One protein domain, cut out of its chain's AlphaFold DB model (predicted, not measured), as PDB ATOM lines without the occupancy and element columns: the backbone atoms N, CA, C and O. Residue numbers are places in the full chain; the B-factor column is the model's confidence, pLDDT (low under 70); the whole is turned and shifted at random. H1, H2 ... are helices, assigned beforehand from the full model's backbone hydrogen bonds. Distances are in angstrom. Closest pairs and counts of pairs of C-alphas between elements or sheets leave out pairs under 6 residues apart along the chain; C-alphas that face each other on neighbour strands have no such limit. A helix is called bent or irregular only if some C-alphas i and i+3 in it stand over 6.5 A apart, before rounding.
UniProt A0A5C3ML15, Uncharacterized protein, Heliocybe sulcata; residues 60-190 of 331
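This is residues 60 to 190 of the 331 residues of an uncharacterized protein of Heliocybe sulcata (UniProt A0A5C3ML15). Four helices, H2, H6, H7 and H8, make an up-and-down bundle, each running against the one before it in the chain, with H2 and H8 at opposite sides and H6 and H7 between them. H1 runs nearly in line with H2 and extends the length beyond one end of the bundle, where residues 60 to 66 stick out; short H3 packs on H2, and H5 lies in a loose stretch toward the other end. The printed part has 131 residues, with eight named helices, H1 to H8 in chain order, and no named strand: the class is all helix. It is compact, with a radius of gyration of the C-alphas of 15.3 A, yet elongated, spanning 51 by 31 by 26 A.

Begin with H1, residues 60 to 76, which touches H2, residues 81 to 92, only at the corner, where the C-alphas of Asp 75 and Ala 83 are closest at 5.9 A; they run the same way at a shallow tilt of 10 degrees. H3, residues 97 to 100, touches residues 86 to 90 of H2, closest at the C-alphas of Arg 90 and Tyr 99, 5.9 A. H4, residues 105 to 111, only just touches H7, residues 147 to 163, with 3 pairs of C-alphas within 8 A, the closest being Leu 105 and Thr 152 at 7.1 A. H5, residues 118 to 122, touches no helix. H6, residues 131 to 141, touches H2 at a shallow tilt of 24 degrees, opposite ways, closest at the C-alphas of Ile 84 and Asp 132, 6.1 A. H6 and H7 form a hairpin at a steep tilt of 44 degrees, closest at the C-alphas of Val 140 and Arg 150, 4.4 A. H7 and H8, residues 167 to 186, form another at a shallow tilt of 28 degrees, closest at the C-alphas of Ala 154 and Leu 177, 6.7 A. H2 and H8 are apart. Every O i to N i+4 pair is within hydrogen-bond range in H2, H4, H6 and H7, against 11 of 13 in H1, 13 of 16 in H8 and 0 of 1 in H5, where 1 of 2 O i to N i+3 pairs is; H3 is too short for an i+4 pair.

Find C-alpha 60 at (-32.487, 65.615, 12.413); from there H1 runs 24.4 A. H2 covers 16.6 A, H6 15.3 A and H7 24.5 A. H5 is irregular, with C-alphas 119 and 122 7.8 A apart, and H8 only just so, with C-alphas 168 and 171 6.8 A apart. H8 has a kink of 32 degrees near residue 174 and runs 29.1 A to C-alpha 186 at (-19.872, 80.312, 2.387).

The C-alphas of Lys 60 and Ile 119, the two farthest apart, are 51.7 A apart. The printed part has no cut and no long link. Look for pLDDT under 70 at residue 71, residues 113 to 129 and residues 164 to 167.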
ATOM      1  N   LYS A  60     -33.133  64.803  13.467       74.69
ATOM      2  CA  LYS A  60     -32.487  65.615  12.413       74.69
ATOM      3  C   LYS A  60     -33.353  65.677  11.138       74.69
ATOM      4  O   LYS A  60     -33.559  66.754  10.583       74.69
ATOM      5  N   ARG A  61     -33.940  64.550  10.702       77.44
ATOM      6  CA  ARG A  61     -34.855  64.509   9.536       77.44
ATOM      7  C   ARG A  61     -36.169  65.255   9.777       77.44
ATOM      8  O   ARG A  61     -36.673  65.927   8.876       77.44
ATOM      9  N   MET A  62     -36.735  65.128  10.974       77.38
ATOM     10  CA  MET A  62     -37.974  65.809  11.337       77.38
ATOM     11  C   MET A  62     -37.751  67.303  11.565       77.38
ATOM     12  O   MET A  62     -38.604  68.084  11.162       77.38
ATOM     13  N   ALA A  63     -36.608  67.711  12.119       70.69
ATOM     14  CA  ALA A  63     -36.272  69.103  12.398       70.69
ATOM     15  C   ALA A  63     -36.339  69.961  11.131       70.69
ATOM     16  O   ALA A  63     -37.040  70.967  11.134       70.69
ATOM     17  N   ALA A  64     -35.744  69.510  10.020       71.50
ATOM     18  CA  ALA A  64     -35.815  70.231   8.745       71.50
ATOM     19  C   ALA A  64     -37.261  70.397   8.230       71.50
ATOM     20  O   ALA A  64     -37.646  71.457   7.734       71.50
ATOM     21  N   SER A  65     -38.093  69.360   8.375       71.69
ATOM     22  CA  SER A  65     -39.500  69.400   7.944       71.69
ATOM     23  C   SER A  65     -40.357  70.288   8.854       71.69
ATOM     24  O   SER A  65     -41.202  71.040   8.371       71.69
ATOM     25  N   VAL A  66     -40.126  70.223  10.169       74.88
ATOM     26  CA  VAL A  66     -40.802  71.051  11.175       74.88
ATOM     27  C   VAL A  66     -40.402  72.512  11.018       74.88
ATOM     28  O   VAL A  66     -41.269  73.373  11.061       74.88
ATOM     29  N   GLU A  67     -39.130  72.812  10.771       72.56
ATOM     30  CA  GLU A  67     -38.660  74.173  10.511       72.56
ATOM     31  C   GLU A  67     -39.298  74.748   9.240       72.56
ATOM     32  O   GLU A  67     -39.823  75.862   9.258       72.56
ATOM     33  N   MET A  68     -39.353  73.966   8.156       73.75
ATOM     34  CA  MET A  68     -40.030  74.374   6.923       73.75
ATOM     35  C   MET A  68     -41.528  74.625   7.155       73.75
ATOM     36  O   MET A  68     -42.082  75.612   6.661       73.75
ATOM     37  N   PHE A  69     -42.176  73.773   7.953       74.62
ATOM     38  CA  PHE A  69     -43.572  73.938   8.344       74.62
ATOM     39  C   PHE A  69     -43.789  75.179   9.222       74.62
ATOM     40  O   PHE A  69     -44.703  75.955   8.963       74.62
ATOM     41  N   LEU A  70     -42.929  75.427  10.212       72.31
ATOM     42  CA  LEU A  70     -43.007  76.598  11.086       72.31
ATOM     43  C   LEU A  70     -42.719  77.898  10.328       72.31
ATOM     44  O   LEU A  70     -43.396  78.896  10.572       72.31
ATOM     45  N   SER A  71     -41.786  77.892   9.373       65.38
ATOM     46  CA  SER A  71     -41.569  79.017   8.458       65.38
ATOM     47  C   SER A  71     -42.837  79.309   7.654       65.38
ATOM     48  O   SER A  71     -43.280  80.454   7.591       65.38
ATOM     49  N   PHE A  72     -43.472  78.270   7.106       70.75
ATOM     50  CA  PHE A  72     -44.737  78.399   6.387       70.75
ATOM     51  C   PHE A  72     -45.877  78.902   7.290       70.75
ATOM     52  O   PHE A  72     -46.649  79.774   6.890       70.75
ATOM     53  N   CYS A  73     -45.964  78.420   8.531       72.44
ATOM     54  CA  CYS A  73     -46.916  78.918   9.521       72.44
ATOM     55  C   CYS A  73     -46.641  80.377   9.907       72.44
ATOM     56  O   CYS A  73     -47.587  81.143  10.061       72.44
ATOM     57  N   SER A  74     -45.380  80.797  10.021       72.62
ATOM     58  CA  SER A  74     -45.006  82.195  10.275       72.62
ATOM     59  C   SER A  74     -45.449  83.113   9.130       72.62
ATOM     60  O   SER A  74     -46.006  84.187   9.374       72.62
ATOM     61  N   ASP A  75     -45.291  82.672   7.878       70.19
ATOM     62  CA  ASP A  75     -45.834  83.368   6.706       70.19
ATOM     63  C   ASP A  75     -47.371  83.426   6.727       70.19
ATOM     64  O   ASP A  75     -47.951  84.486   6.469       70.19
ATOM     65  N   LEU A  76     -48.044  82.327   7.090       72.31
ATOM     66  CA  LEU A  76     -49.507  82.276   7.238       72.31
ATOM     67  C   LEU A  76     -50.023  83.206   8.341       72.31
ATOM     68  O   LEU A  76     -51.045  83.865   8.157       72.31
ATOM     69  N   LEU A  77     -49.300  83.303   9.460       79.31
ATOM     70  CA  LEU A  77     -49.572  84.247  10.549       79.31
ATOM     71  C   LEU A  77     -49.214  85.694  10.180       79.31
ATOM     72  O   LEU A  77     -49.404  86.615  10.975       79.31
ATOM     73  N   GLY A  78     -48.714  85.911   8.965       82.56
ATOM     74  CA  GLY A  78     -48.441  87.226   8.426       82.56
ATOM     75  C   GLY A  78     -47.129  87.833   8.913       82.56
ATOM     76  O   GLY A  78     -46.979  89.050   8.827       82.56
ATOM     77  N   ASN A  79     -46.204  87.033   9.441       87.56
ATOM     78  CA  ASN A  79     -44.946  87.516  10.006       87.56
ATOM     79  C   ASN A  79     -43.729  87.254   9.125       87.56
ATOM     80  O   ASN A  79     -42.723  87.917   9.335       87.56
ATOM     81  N   GLY A  80     -43.801  86.347   8.153       91.44
ATOM     82  CA  GLY A  80     -42.679  86.115   7.247       91.44
ATOM     83  C   GLY A  80     -42.576  87.130   6.093       91.44
ATOM     84  O   GLY A  80     -43.420  88.031   5.948       91.44
ATOM     85  N   PRO A  81     -41.497  87.043   5.293       92.88
ATOM     86  CA  PRO A  81     -41.114  88.074   4.329       92.88
ATOM     87  C   PRO A  81     -42.164  88.298   3.234       92.88
ATOM     88  O   PRO A  81     -42.436  89.449   2.888       92.88
ATOM     89  N   ASP A  82     -42.821  87.237   2.751       92.62
ATOM     90  CA  ASP A  82     -43.874  87.326   1.729       92.62
ATOM     91  C   ASP A  82     -45.062  88.164   2.222       92.62
ATOM     92  O   ASP A  82     -45.597  89.028   1.513       92.62
ATOM     93  N   ALA A  83     -45.488  87.924   3.463       91.19
ATOM     94  CA  ALA A  83     -46.610  88.628   4.066       91.19
ATOM     95  C   ALA A  83     -46.270  90.086   4.383       91.19
ATOM     96  O   ALA A  83     -47.097  90.974   4.157       91.19
ATOM     97  N   ILE A  84     -45.056  90.348   4.875       92.88
ATOM     98  CA  ILE A  84     -44.576  91.707   5.139       92.88
ATOM     99  C   ILE A  84     -44.503  92.507   3.847       92.88
ATOM    100  O   ILE A  84     -45.074  93.596   3.788       92.88
ATOM    101  N   PHE A  85     -43.880  91.961   2.804       91.69
ATOM    102  CA  PHE A  85     -43.786  92.643   1.521       91.69
ATOM    103  C   PHE A  85     -45.173  92.869   0.901       91.69
ATOM    104  O   PHE A  85     -45.487  93.969   0.452       91.69
ATOM    105  N   THR A  86     -46.071  91.881   0.969       90.62
ATOM    106  CA  THR A  86     -47.456  92.056   0.499       90.62
ATOM    107  C   THR A  86     -48.186  93.168   1.259       90.62
ATOM    108  O   THR A  86     -48.880  93.982   0.649       90.62
ATOM    109  N   ARG A  87     -48.047  93.228   2.590       91.12
ATOM    110  CA  ARG A  87     -48.655  94.279   3.422       91.12
ATOM    111  C   ARG A  87     -48.100  95.657   3.072       91.12
ATOM    112  O   ARG A  87     -48.874  96.605   2.958       91.12
ATOM    113  N   LEU A  88     -46.786  95.740   2.863       89.25
ATOM    114  CA  LEU A  88     -46.094  96.947   2.428       89.25
ATOM    115  C   LEU A  88     -46.671  97.451   1.099       89.25
ATOM    116  O   LEU A  88     -47.085  98.606   1.016       89.25
ATOM    117  N   MET A  89     -46.800  96.573   0.102       86.75
ATOM    118  CA  MET A  89     -47.364  96.929  -1.204       86.75
ATOM    119  C   MET A  89     -48.841  97.331  -1.124       86.75
ATOM    120  O   MET A  89     -49.211  98.348  -1.699       86.75
ATOM    121  N   ARG A  90     -49.675  96.628  -0.339       86.62
ATOM    122  CA  ARG A  90     -51.080  97.031  -0.099       86.62
ATOM    123  C   ARG A  90     -51.212  98.399   0.544       86.62
ATOM    124  O   ARG A  90     -52.164  99.116   0.265       86.62
ATOM    125  N   ARG A  91     -50.326  98.719   1.487       85.69
ATOM    126  CA  ARG A  91     -50.393  99.988   2.214       85.69
ATOM    127  C   ARG A  91     -50.068 101.155   1.296       85.69
ATOM    128  O   ARG A  91     -50.679 102.209   1.434       85.69
ATOM    129  N   ASN A  92     -49.111 100.955   0.395       81.00
ATOM    130  CA  ASN A  92     -48.790 101.954  -0.607       81.00
ATOM    131  C   ASN A  92     -49.911 102.023  -1.647       81.00
ATOM    132  O   ASN A  92     -50.404 103.105  -1.907       81.00
ATOM    133  N   ASP A  93     -50.406 100.894  -2.151       80.88
ATOM    134  CA  ASP A  93     -51.432 100.864  -3.194       80.88
ATOM    135  C   ASP A  93     -52.702 100.111  -2.746       80.88
ATOM    136  O   ASP A  93     -52.907  98.942  -3.097       80.88
ATOM    137  N   PRO A  94     -53.577 100.755  -1.945       78.69
ATOM    138  CA  PRO A  94     -54.754 100.099  -1.372       78.69
ATOM    139  C   PRO A  94     -55.844  99.794  -2.406       78.69
ATOM    140  O   PRO A  94     -56.734  98.984  -2.140       78.69
ATOM    141  N   LEU A  95     -55.797 100.442  -3.574       80.31
ATOM    142  CA  LEU A  95     -56.805 100.297  -4.623       80.31
ATOM    143  C   LEU A  95     -56.566  99.058  -5.491       80.31
ATOM    144  O   LEU A  95     -57.501  98.565  -6.126       80.31
ATOM    145  N   ASP A  96     -55.346  98.522  -5.517       80.12
ATOM    146  CA  ASP A  96     -55.054  97.339  -6.311       80.12
ATOM    147  C   ASP A  96     -55.499  96.050  -5.597       80.12
ATOM    148  O   ASP A  96     -54.856  95.495  -4.698       80.12
ATOM    149  N   SER A  97     -56.646  95.538  -6.047       82.00
ATOM    150  CA  SER A  97     -57.237  94.298  -5.547       82.00
ATOM    151  C   SER A  97     -56.344  93.059  -5.727       82.00
ATOM    152  O   SER A  97     -56.534  92.074  -5.001       82.00
ATOM    153  N   ARG A  98     -55.342  93.091  -6.622       81.56
ATOM    154  CA  ARG A  98     -54.416  91.967  -6.847       81.56
ATOM    155  C   ARG A  98     -53.600  91.637  -5.607       81.56
ATOM    156  O   ARG A  98     -53.263  90.469  -5.390       81.56
ATOM    157  N   TYR A  99     -53.356  92.626  -4.748       81.00
ATOM    158  CA  TYR A  99     -52.560  92.449  -3.541       81.00
ATOM    159  C   TYR A  99     -53.318  91.802  -2.388       81.00
ATOM    160  O   TYR A  99     -52.674  91.436  -1.414       81.00
ATOM    161  N   ARG A 100     -54.643  91.585  -2.470       79.69
ATOM    162  CA  ARG A 100     -55.510  91.096  -1.366       79.69
ATOM    163  C   ARG A 100     -55.111  89.766  -0.720       79.69
ATOM    164  O   ARG A 100     -55.564  89.477   0.386       79.69
ATOM    165  N   ARG A 101     -54.242  88.971  -1.347       85.06
ATOM    166  CA  ARG A 101     -53.682  87.732  -0.773       85.06
ATOM    167  C   ARG A 101     -52.167  87.827  -0.678       85.06
ATOM    168  O   ARG A 101     -51.581  88.527  -1.492       85.06
ATOM    169  N   THR A 102     -51.562  87.150   0.296       83.38
ATOM    170  CA  THR A 102     -50.100  87.017   0.376       83.38
ATOM    171  C   THR A 102     -49.577  86.441  -0.931       83.38
ATOM    172  O   THR A 102     -50.127  85.468  -1.455       83.38
ATOM    173  N   LYS A 103     -48.555  87.086  -1.486       87.25
ATOM    174  CA  LYS A 103     -47.943  86.704  -2.753       87.25
ATOM    175  C   LYS A 103     -46.507  86.279  -2.501       87.25
ATOM    176  O   LYS A 103     -45.789  86.955  -1.773       87.25
ATOM    177  N   ARG A 104     -46.124  85.170  -3.130       88.75
ATOM    178  CA  ARG A 104     -44.751  84.663  -3.114       88.75
ATOM    179  C   ARG A 104     -43.860  85.501  -4.015       88.75
ATOM    180  O   ARG A 104     -44.345  86.074  -4.994       88.75
ATOM    181  N   LEU A 105     -42.557  85.460  -3.763       88.56
ATOM    182  CA  LEU A 105     -41.548  86.177  -4.546       88.56
ATOM    183  C   LEU A 105     -41.678  85.926  -6.058       88.56
ATOM    184  O   LEU A 105     -41.609  86.857  -6.852       88.56
ATOM    185  N   SER A 106     -41.958  84.687  -6.472       87.75
ATOM    186  CA  SER A 106     -42.136  84.340  -7.888       87.75
ATOM    187  C   SER A 106     -43.326  85.035  -8.553       87.75
ATOM    188  O   SER A 106     -43.280  85.304  -9.751       87.75
ATOM    189  N   TRP A 107     -44.389  85.330  -7.799       90.75
ATOM    190  CA  TRP A 107     -45.512  86.117  -8.303       90.75
ATOM    191  C   TRP A 107     -45.077  87.563  -8.519       90.75
ATOM    192  O   TRP A 107     -45.305  88.094  -9.598       90.75
ATOM    193  N   TRP A 108     -44.383  88.153  -7.542       89.50
ATOM    194  CA  TRP A 108     -43.868  89.516  -7.653       89.50
ATOM    195  C   TRP A 108     -42.928  89.669  -8.836       89.50
ATOM    196  O   TRP A 108     -43.138  90.571  -9.631       89.50
ATOM    197  N   ILE A 109     -41.972  88.750  -9.001       86.94
ATOM    198  CA  ILE A 109     -41.036  88.737 -10.133       86.94
ATOM    199  C   ILE A 109     -41.785  88.712 -11.470       86.94
ATOM    200  O   ILE A 109     -41.483  89.508 -12.352       86.94
ATOM    201  N   LYS A 110     -42.790  87.838 -11.624       85.94
ATOM    202  CA  LYS A 110     -43.593  87.772 -12.857       85.94
ATOM    203  C   LYS A 110     -44.377  89.055 -13.113       85.94
ATOM    204  O   LYS A 110     -44.529  89.457 -14.262       85.94
ATOM    205  N   ASP A 111     -44.882  89.672 -12.053       84.88
ATOM    206  CA  ASP A 111     -45.745  90.846 -12.141       84.88
ATOM    207  C   ASP A 111     -44.936  92.164 -12.219       84.88
ATOM    208  O   ASP A 111     -45.493  93.202 -12.580       84.88
ATOM    209  N   LEU A 112     -43.606  92.137 -11.995       80.06
ATOM    210  CA  LEU A 112     -42.710  93.301 -12.150       80.06
ATOM    211  C   LEU A 112     -42.910  94.002 -13.500       80.06
ATOM    212  O   LEU A 112     -43.004  95.224 -13.536       80.06
ATOM    213  N   ALA A 113     -43.059  93.225 -14.575       68.12
ATOM    214  CA  ALA A 113     -43.179  93.729 -15.939       68.12
ATOM    215  C   ALA A 113     -44.600  94.180 -16.340       68.12
ATOM    216  O   ALA A 113     -44.781  94.621 -17.478       68.12
ATOM    217  N   TYR A 114     -45.609  94.011 -15.476       69.94
ATOM    218  CA  TYR A 114     -47.024  94.243 -15.813       69.94
ATOM    219  C   TYR A 114     -47.728  95.261 -14.914       69.94
ATOM    220  O   TYR A 114     -48.709  95.866 -15.349       69.94
ATOM    221  N   ILE A 115     -47.303  95.443 -13.661       61.75
ATOM    222  CA  ILE A 115     -48.155  96.157 -12.703       61.75
ATOM    223  C   ILE A 115     -48.084  97.685 -12.812       61.75
ATOM    224  O   ILE A 115     -49.095  98.338 -12.548       61.75
ATOM    225  N   PHE A 116     -46.955  98.289 -13.176       60.75
ATOM    226  CA  PHE A 116     -46.764  99.711 -12.877       60.75
ATOM    227  C   PHE A 116     -46.426 100.571 -14.096       60.75
ATOM    228  O   PHE A 116     -45.253 100.714 -14.430       60.75
ATOM    229  N   PRO A 117     -47.430 101.224 -14.718       54.91
ATOM    230  CA  PRO A 117     -47.162 102.391 -15.545       54.91
ATOM    231  C   PRO A 117     -46.523 103.517 -14.698       54.91
ATOM    232  O   PRO A 117     -46.831 103.633 -13.504       54.91
ATOM    233  N   PRO A 118     -45.702 104.393 -15.314       53.47
ATOM    234  CA  PRO A 118     -44.940 105.469 -14.649       53.47
ATOM    235  C   PRO A 118     -45.788 106.374 -13.750       53.47
ATOM    236  O   PRO A 118     -45.312 106.990 -12.801       53.47
ATOM    237  N   ILE A 119     -47.080 106.457 -14.047       51.72
ATOM    238  CA  ILE A 119     -47.982 107.513 -13.598       51.72
ATOM    239  C   ILE A 119     -48.351 107.387 -12.103       51.72
ATOM    240  O   ILE A 119     -48.789 108.361 -11.494       51.72
ATOM    241  N   ARG A 120     -48.091 106.246 -11.438       58.31
ATOM    242  CA  ARG A 120     -48.302 106.099  -9.975       58.31
ATOM    243  C   ARG A 120     -47.137 106.617  -9.106       58.31
ATOM    244  O   ARG A 120     -47.050 106.285  -7.926       58.31
ATOM    245  N   LEU A 121     -46.284 107.491  -9.652       54.72
ATOM    246  CA  LEU A 121     -45.180 108.196  -8.970       54.72
ATOM    247  C   LEU A 121     -45.564 108.880  -7.639       54.72
ATOM    248  O   LEU A 121     -44.718 109.039  -6.760       54.72
ATOM    249  N   GLY A 122     -46.826 109.285  -7.462       55.84
ATOM    250  CA  GLY A 122     -47.284 110.000  -6.261       55.84
ATOM    251  C   GLY A 122     -47.467 109.137  -5.006       55.84
ATOM    252  O   GLY A 122     -47.547 109.675  -3.904       55.84
ATOM    253  N   VAL A 123     -47.525 107.812  -5.150       55.94
ATOM    254  CA  VAL A 123     -48.062 106.917  -4.111       55.94
ATOM    255  C   VAL A 123     -46.995 106.438  -3.107       55.94
ATOM    256  O   VAL A 123     -47.307 106.091  -1.970       55.94
ATOM    257  N   TYR A 124     -45.710 106.512  -3.462       62.44
ATOM    258  CA  TYR A 124     -44.614 105.945  -2.660       62.44
ATOM    259  C   TYR A 124     -43.885 106.942  -1.741       62.44
ATOM    260  O   TYR A 124     -42.858 106.609  -1.150       62.44
ATOM    261  N   ARG A 125     -44.410 108.164  -1.567       60.66
ATOM    262  CA  ARG A 125     -43.762 109.212  -0.748       60.66
ATOM    263  C   ARG A 125     -43.604 108.850   0.739       60.66
ATOM    264  O   ARG A 125     -42.702 109.369   1.383       60.66
ATOM    265  N   ASN A 126     -44.407 107.926   1.272       64.50
ATOM    266  CA  ASN A 126     -44.415 107.574   2.702       64.50
ATOM    267  C   ASN A 126     -43.564 106.342   3.078       64.50
ATOM    268  O   ASN A 126     -43.713 105.799   4.174       64.50
ATOM    269  N   LEU A 127     -42.662 105.883   2.204       68.62
ATOM    270  CA  LEU A 127     -41.816 104.712   2.484       68.62
ATOM    271  C   LEU A 127     -40.753 104.953   3.577       68.62
ATOM    272  O   LEU A 127     -40.348 104.004   4.246       68.62
ATOM    273  N   TYR A 128     -40.355 106.205   3.816       61.81
ATOM    274  CA  TYR A 128     -39.249 106.577   4.714       61.81
ATOM    275  C   TYR A 128     -39.432 106.188   6.192       61.81
ATOM    276  O   TYR A 128     -38.449 106.048   6.914       61.81
ATOM    277  N   HIS A 129     -40.665 105.949   6.645       63.09
ATOM    278  CA  HIS A 129     -40.959 105.528   8.025       63.09
ATOM    279  C   HIS A 129     -41.640 104.166   8.102       63.09
ATOM    280  O   HIS A 129     -42.380 103.864   9.044       63.09
ATOM    281  N   ASN A 130     -41.431 103.327   7.090       77.50
ATOM    282  CA  ASN A 130     -42.152 102.077   7.043       77.50
ATOM    283  C   ASN A 130     -41.463 100.990   7.881       77.50
ATOM    284  O   ASN A 130     -40.483 100.376   7.459       77.50
ATOM    285  N   ARG A 131     -42.049 100.712   9.053       89.62
ATOM    286  CA  ARG A 131     -41.707  99.594   9.953       89.62
ATOM    287  C   ARG A 131     -41.540  98.258   9.215       89.62
ATOM    288  O   ARG A 131     -40.767  97.417   9.664       89.62
ATOM    289  N   ASP A 132     -42.247  98.052   8.106       91.12
ATOM    290  CA  ASP A 132     -42.160  96.821   7.322       91.12
ATOM    291  C   ASP A 132     -40.821  96.688   6.570       91.12
ATOM    292  O   ASP A 132     -40.293  95.581   6.491       91.12
ATOM    293  N   ILE A 133     -40.204  97.790   6.118       91.44
ATOM    294  CA  ILE A 133     -38.853  97.759   5.520       91.44
ATOM    295  C   ILE A 133     -37.825  97.367   6.581       91.44
ATOM    296  O   ILE A 133     -37.008  96.477   6.353       91.44
ATOM    297  N   SER A 134     -37.900  97.976   7.768       92.31
ATOM    298  CA  SER A 134     -37.017  97.626   8.886       92.31
ATOM    299  C   SER A 134     -37.144  96.152   9.268       92.31
ATOM    300  O   SER A 134     -36.144  95.516   9.586       92.31
ATOM    301  N   ARG A 135     -38.353  95.582   9.192       93.38
ATOM    302  CA  ARG A 135     -38.566  94.149   9.422       93.38
ATOM    303  C   ARG A 135     -37.943  93.280   8.333       93.38
ATOM    304  O   ARG A 135     -37.329  92.279   8.671       93.38
ATOM    305  N   LEU A 136     -38.059  93.647   7.054       94.69
ATOM    306  CA  LEU A 136     -37.370  92.924   5.975       94.69
ATOM    307  C   LEU A 136     -35.850  92.954   6.174       94.69
ATOM    308  O   LEU A 136     -35.203  91.919   6.068       94.69
ATOM    309  N   VAL A 137     -35.292  94.104   6.552       94.94
ATOM    310  CA  VAL A 137     -33.873  94.224   6.918       94.94
ATOM    311  C   VAL A 137     -33.520  93.313   8.099       94.94
ATOM    312  O   VAL A 137     -32.520  92.600   8.040       94.94
ATOM    313  N   GLN A 138     -34.357  93.270   9.143       94.81
ATOM    314  CA  GLN A 138     -34.172  92.353  10.274       94.81
ATOM    315  C   GLN A 138     -34.170  90.889   9.831       94.81
ATOM    316  O   GLN A 138     -33.297  90.152  10.273       94.81
ATOM    317  N   PHE A 139     -35.067  90.481   8.925       94.38
ATOM    318  CA  PHE A 139     -35.045  89.133   8.356       94.38
ATOM    319  C   PHE A 139     -33.706  88.819   7.698       94.38
ATOM    320  O   PHE A 139     -33.175  87.743   7.919       94.38
ATOM    321  N   VAL A 140     -33.130  89.737   6.922       96.31
ATOM    322  CA  VAL A 140     -31.847  89.469   6.255       96.31
ATOM    323  C   VAL A 140     -30.689  89.356   7.257       96.31
ATOM    324  O   VAL A 140     -29.802  88.519   7.076       96.31
ATOM    325  N   ILE A 141     -30.688  90.167   8.320       95.19
ATOM    326  CA  ILE A 141     -29.605  90.207   9.318       95.19
ATOM    327  C   ILE A 141     -29.695  89.051  10.325       95.19
ATOM    328  O   ILE A 141     -28.665  88.528  10.752       95.19
ATOM    329  N   ASP A 142     -30.902  88.677  10.744       94.88
ATOM    330  CA  ASP A 142     -31.117  87.747  11.850       94.88
ATOM    331  C   ASP A 142     -30.785  86.303  11.446       94.88
ATOM    332  O   ASP A 142     -31.531  85.638  10.726       94.88
ATOM    333  N   ARG A 143     -29.647  85.813  11.949       92.56
ATOM    334  CA  ARG A 143     -29.116  84.468  11.677       92.56
ATOM    335  C   ARG A 143     -29.963  83.332  12.241       92.56
ATOM    336  O   ARG A 143     -29.706  82.184  11.905       92.56
ATOM    337  N   ARG A 144     -30.964  83.625  13.079       90.00
ATOM    338  CA  ARG A 144     -31.911  82.609  13.562       90.00
ATOM    339  C   ARG A 144     -32.825  82.096  12.452       90.00
ATOM    340  O   ARG A 144     -33.425  81.042  12.613       90.00
ATOM    341  N   TYR A 145     -32.955  82.835  11.348       90.31
ATOM    342  CA  TYR A 145     -33.704  82.385  10.181       90.31
ATOM    343  C   TYR A 145     -32.817  81.592   9.220       90.31
ATOM    344  O   TYR A 145     -31.682  81.980   8.938       90.31
ATOM    345  N   HIS A 146     -33.381  80.535   8.633       91.69
ATOM    346  CA  HIS A 146     -32.737  79.782   7.562       91.69
ATOM    347  C   HIS A 146     -32.341  80.691   6.385       91.69
ATOM    348  O   HIS A 146     -33.081  81.607   6.003       91.69
ATOM    349  N   ILE A 147     -31.197  80.407   5.754       92.88
ATOM    350  CA  ILE A 147     -30.608  81.245   4.697       92.88
ATOM    351  C   ILE A 147     -31.574  81.527   3.533       92.88
ATOM    352  O   ILE A 147     -31.575  82.622   2.982       92.88
ATOM    353  N   SER A 148     -32.464  80.587   3.198       91.50
ATOM    354  CA  SER A 148     -33.484  80.754   2.147       91.50
ATOM    355  C   SER A 148     -34.527  81.839   2.459       91.50
ATOM    356  O   SER A 148     -34.931  82.583   1.562       91.50
ATOM    357  N   VAL A 149     -34.948  81.966   3.721       92.56
ATOM    358  CA  VAL A 149     -35.897  82.998   4.177       92.56
ATOM    359  C   VAL A 149     -35.227  84.367   4.119       92.56
ATOM    360  O   VAL A 149     -35.791  85.329   3.597       92.56
ATOM    361  N   ARG A 150     -33.982  84.432   4.595       95.25
ATOM    362  CA  ARG A 150     -33.156  85.646   4.593       95.25
ATOM    363  C   ARG A 150     -32.871  86.121   3.173       95.25
ATOM    364  O   ARG A 150     -33.012  87.302   2.877       95.25
ATOM    365  N   LEU A 151     -32.560  85.190   2.275       94.81
ATOM    366  CA  LEU A 151     -32.371  85.470   0.858       94.81
ATOM    367  C   LEU A 151     -33.665  85.986   0.219       94.81
ATOM    368  O   LEU A 151     -33.638  86.978  -0.499       94.81
ATOM    369  N   THR A 152     -34.812  85.387   0.537       94.81
ATOM    370  CA  THR A 152     -36.122  85.859   0.058       94.81
ATOM    371  C   THR A 152     -36.397  87.300   0.505       94.81
ATOM    372  O   THR A 152     -36.805  88.133  -0.304       94.81
ATOM    373  N   ALA A 153     -36.108  87.633   1.767       96.31
ATOM    374  CA  ALA A 153     -36.187  89.007   2.261       96.31
ATOM    375  C   ALA A 153     -35.226  89.950   1.514       96.31
ATOM    376  O   ALA A 153     -35.624  91.055   1.153       96.31
ATOM    377  N   ALA A 154     -34.002  89.509   1.211       96.62
ATOM    378  CA  ALA A 154     -33.022  90.292   0.455       96.62
ATOM    379  C   ALA A 154     -33.497  90.585  -0.980       96.62
ATOM    380  O   ALA A 154     -33.397  91.715  -1.454       96.62
ATOM    381  N   TYR A 155     -34.115  89.604  -1.640       95.25
ATOM    382  CA  TYR A 155     -34.767  89.789  -2.937       95.25
ATOM    383  C   TYR A 155     -35.921  90.796  -2.874       95.25
ATOM    384  O   TYR A 155     -36.081  91.614  -3.779       95.25
ATOM    385  N   TYR A 156     -36.702  90.798  -1.793       94.75
ATOM    386  CA  TYR A 156     -37.705  91.839  -1.588       94.75
ATOM    387  C   TYR A 156     -37.091  93.224  -1.402       94.75
ATOM    388  O   TYR A 156     -37.647  94.183  -1.928       94.75
ATOM    389  N   LEU A 157     -35.943  93.347  -0.728       93.88
ATOM    390  CA  LEU A 157     -35.225  94.622  -0.640       93.88
ATOM    391  C   LEU A 157     -34.750  95.110  -2.018       93.88
ATOM    392  O   LEU A 157     -34.874  96.299  -2.293       93.88
ATOM    393  N   LEU A 158     -34.296  94.219  -2.910       92.31
ATOM    394  CA  LEU A 158     -33.978  94.580  -4.302       92.31
ATOM    395  C   LEU A 158     -35.204  95.093  -5.061       92.31
ATOM    396  O   LEU A 158     -35.151  96.123  -5.731       92.31
ATOM    397  N   ILE A 159     -36.328  94.389  -4.929       90.81
ATOM    398  CA  ILE A 159     -37.585  94.807  -5.545       90.81
ATOM    399  C   ILE A 159     -38.029  96.165  -4.974       90.81
ATOM    400  O   ILE A 159     -38.497  97.022  -5.720       90.81
ATOM    401  N   LEU A 160     -37.861  96.404  -3.670       89.19
ATOM    402  CA  LEU A 160     -38.124  97.718  -3.081       89.19
ATOM    403  C   LEU A 160     -37.197  98.785  -3.633       89.19
ATOM    404  O   LEU A 160     -37.680  99.872  -3.935       89.19
ATOM    405  N   LEU A 161     -35.905  98.491  -3.776       87.62
ATOM    406  CA  LEU A 161     -34.938  99.434  -4.321       87.62
ATOM    407  C   LEU A 161     -35.414  99.930  -5.688       87.62
ATOM    408  O   LEU A 161     -35.545 101.133  -5.869       87.62
ATOM    409  N   LYS A 162     -35.831  99.020  -6.573       85.12
ATOM    410  CA  LYS A 162     -36.458  99.358  -7.859       85.12
ATOM    411  C   LYS A 162     -37.647 100.326  -7.717       85.12
ATOM    412  O   LYS A 162     -37.746 101.299  -8.455       85.12
ATOM    413  N   PHE A 163     -38.569 100.069  -6.787       77.19
ATOM    414  CA  PHE A 163     -39.809 100.852  -6.661       77.19
ATOM    415  C   PHE A 163     -39.639 102.243  -6.072       77.19
ATOM    416  O   PHE A 163     -40.569 103.053  -6.081       77.19
ATOM    417  N   SER A 164     -38.501 102.504  -5.464       66.50
ATOM    418  CA  SER A 164     -38.426 103.528  -4.459       66.50
ATOM    419  C   SER A 164     -37.230 104.408  -4.789       66.50
ATOM    420  O   SER A 164     -36.117 103.930  -4.972       66.50
ATOM    421  N   ARG A 165     -37.447 105.728  -4.902       66.00
ATOM    422  CA  ARG A 165     -36.368 106.735  -5.012       66.00
ATOM    423  C   ARG A 165     -35.579 106.837  -3.698       66.00
ATOM    424  O   ARG A 165     -35.318 107.919  -3.182       66.00
ATOM    425  N   LEU A 166     -35.327 105.702  -3.069       65.50
ATOM    426  CA  LEU A 166     -34.816 105.557  -1.728       65.50
ATOM    427  C   LEU A 166     -33.297 105.492  -1.787       65.50
ATOM    428  O   LEU A 166     -32.696 104.558  -1.265       65.50
ATOM    429  N   CYS A 167     -32.668 106.524  -2.357       68.50
ATOM    430  CA  CYS A 167     -31.219 106.724  -2.242       68.50
ATOM    431  C   CYS A 167     -30.801 106.635  -0.768       68.50
ATOM    432  O   CYS A 167     -29.778 106.056  -0.431       68.50
ATOM    433  N   ALA A 168     -31.661 107.122   0.137       75.19
ATOM    434  CA  ALA A 168     -31.456 107.040   1.580       75.19
ATOM    435  C   ALA A 168     -31.352 105.603   2.126       75.19
ATOM    436  O   ALA A 168     -30.749 105.395   3.175       75.19
ATOM    437  N   PHE A 169     -31.934 104.614   1.443       81.12
ATOM    438  CA  PHE A 169     -31.874 103.210   1.850       81.12
ATOM    439  C   PHE A 169     -30.765 102.438   1.141       81.12
ATOM    440  O   PHE A 169     -30.437 101.352   1.605       81.12
ATOM    441  N   VAL A 170     -30.148 102.979   0.084       84.81
ATOM    442  CA  VAL A 170     -29.021 102.319  -0.594       84.81
ATOM    443  C   VAL A 170     -27.891 101.994   0.392       84.81
ATOM    444  O   VAL A 170     -27.476 100.838   0.410       84.81
ATOM    445  N   PRO A 171     -27.441 102.903   1.288       86.12
ATOM    446  CA  PRO A 171     -26.444 102.550   2.300       86.12
ATOM    447  C   PRO A 171     -26.916 101.442   3.250       86.12
ATOM    448  O   PRO A 171     -26.167 100.512   3.533       86.12
ATOM    449  N   LEU A 172     -28.177 101.505   3.699       86.94
ATOM    450  CA  LEU A 172     -28.748 100.507   4.608       86.94
ATOM    451  C   LEU A 172     -28.830  99.123   3.952       86.94
ATOM    452  O   LEU A 172     -28.518  98.115   4.579       86.94
ATOM    453  N   PHE A 173     -29.269  99.068   2.697       90.75
ATOM    454  CA  PHE A 173     -29.375  97.826   1.945       90.75
ATOM    455  C   PHE A 173     -27.996  97.293   1.596       90.75
ATOM    456  O   PHE A 173     -27.787  96.097   1.729       90.75
ATOM    457  N   HIS A 174     -27.044  98.151   1.243       91.75
ATOM    458  CA  HIS A 174     -25.690  97.744   0.888       91.75
ATOM    459  C   HIS A 174     -25.040  96.867   1.969       91.75
ATOM    460  O   HIS A 174     -24.590  95.759   1.683       91.75
ATOM    461  N   ASP A 175     -25.049  97.295   3.231       92.44
ATOM    462  CA  ASP A 175     -24.403  96.529   4.307       92.44
ATOM    463  C   ASP A 175     -25.084  95.179   4.548       92.44
ATOM    464  O   ASP A 175     -24.441  94.159   4.812       92.44
ATOM    465  N   VAL A 176     -26.408  95.166   4.431       95.00
ATOM    466  CA  VAL A 176     -27.252  93.989   4.636       95.00
ATOM    467  C   VAL A 176     -27.086  92.988   3.491       95.00
ATOM    468  O   VAL A 176     -26.921  91.789   3.732       95.00
ATOM    469  N   LEU A 177     -27.067  93.486   2.255       95.38
ATOM    470  CA  LEU A 177     -26.848  92.720   1.033       95.38
ATOM    471  C   LEU A 177     -25.418  92.157   0.979       95.38
ATOM    472  O   LEU A 177     -25.228  90.992   0.646       95.38
ATOM    473  N   SER A 178     -24.416  92.928   1.406       96.12
ATOM    474  CA  SER A 178     -23.024  92.468   1.474       96.12
ATOM    475  C   SER A 178     -22.868  91.278   2.418       96.12
ATOM    476  O   SER A 178     -22.317  90.239   2.041       96.12
ATOM    477  N   ARG A 179     -23.456  91.366   3.618       95.44
ATOM    478  CA  ARG A 179     -23.426  90.271   4.599       95.44
ATOM    479  C   ARG A 179     -24.092  89.001   4.073       95.44
ATOM    480  O   ARG A 179     -23.513  87.925   4.209       95.44
ATOM    481  N   ILE A 180     -25.278  89.105   3.465       96.94
ATOM    482  CA  ILE A 180     -25.988  87.923   2.947       96.94
ATOM    483  C   ILE A 180     -25.288  87.322   1.720       96.94
ATOM    484  O   ILE A 180     -25.290  86.104   1.572       96.94
ATOM    485  N   CYS A 181     -24.631  88.127   0.878       97.12
ATOM    486  CA  CYS A 181     -23.814  87.626  -0.230       97.12
ATOM    487  C   CYS A 181     -22.595  86.843   0.267       97.12
ATOM    488  O   CYS A 181     -22.345  85.736  -0.209       97.12
ATOM    489  N   GLN A 182     -21.859  87.383   1.244       96.56
ATOM    490  CA  GLN A 182     -20.713  86.697   1.852       96.56
ATOM    491  C   GLN A 182     -21.140  85.382   2.507       96.56
ATOM    492  O   GLN A 182     -20.509  84.345   2.317       96.56
ATOM    493  N   GLU A 183     -22.236  85.415   3.260       96.19
ATOM    494  CA  GLU A 183     -22.767  84.235   3.926       96.19
ATOM    495  C   GLU A 183     -23.294  83.199   2.933       96.19
ATOM    496  O   GLU A 183     -22.973  82.019   3.058       96.19
ATOM    497  N   GLY A 184     -24.041  83.624   1.915       95.81
ATOM    498  CA  GLY A 184     -24.521  82.744   0.856       95.81
ATOM    499  C   GLY A 184     -23.378  82.063   0.107       95.81
ATOM    500  O   GLY A 184     -23.460  80.868  -0.167       95.81
ATOM    501  N   SER A 185     -22.283  82.786  -0.151       96.38
ATOM    502  CA  SER A 185     -21.079  82.212  -0.763       96.38
ATOM    503  C   SER A 185     -20.451  81.124   0.112       96.38
ATOM    504  O   SER A 185     -20.055  80.089  -0.414       96.38
ATOM    505  N   ARG A 186     -20.389  81.323   1.438       95.94
ATOM    506  CA  ARG A 186     -19.872  80.312   2.387       95.94
ATOM    507  C   ARG A 186     -20.740  79.055   2.435       95.94
ATOM    508  O   ARG A 186     -20.213  77.967   2.597       95.94
ATOM    509  N   HIS A 187     -22.049  79.200   2.239       94.88
ATOM    510  CA  HIS A 187     -22.999  78.083   2.192       94.88
ATOM    511  C   HIS A 187     -23.115  77.433   0.800       94.88
ATOM    512  O   HIS A 187     -24.042  76.662   0.559       94.88
ATOM    513  N   GLY A 188     -22.232  77.767  -0.149       95.31
ATOM    514  CA  GLY A 188     -22.252  77.184  -1.492       95.31
ATOM    515  C   GLY A 188     -23.478  77.569  -2.330       95.31
ATOM    516  O   GLY A 188     -23.838  76.853  -3.268       95.31
ATOM    517  N   ILE A 189     -24.147  78.690  -2.022       95.06
ATOM    518  CA  ILE A 189     -25.234  79.196  -2.866       95.06
ATOM    519  C   ILE A 189     -24.663  79.552  -4.238       95.06
ATOM    520  O   ILE A 189     -23.650  80.242  -4.354       95.06
ATOM    521  N   LYS A 190     -25.348  79.098  -5.294       94.56
ATOM    522  CA  LYS A 190     -24.933  79.332  -6.681       94.56
ATOM    523  C   LYS A 190     -24.695  80.831  -6.937       94.56
ATOM    524  O   LYS A 190     -25.593  81.628  -6.648       94.56
TER     525      LYS A 190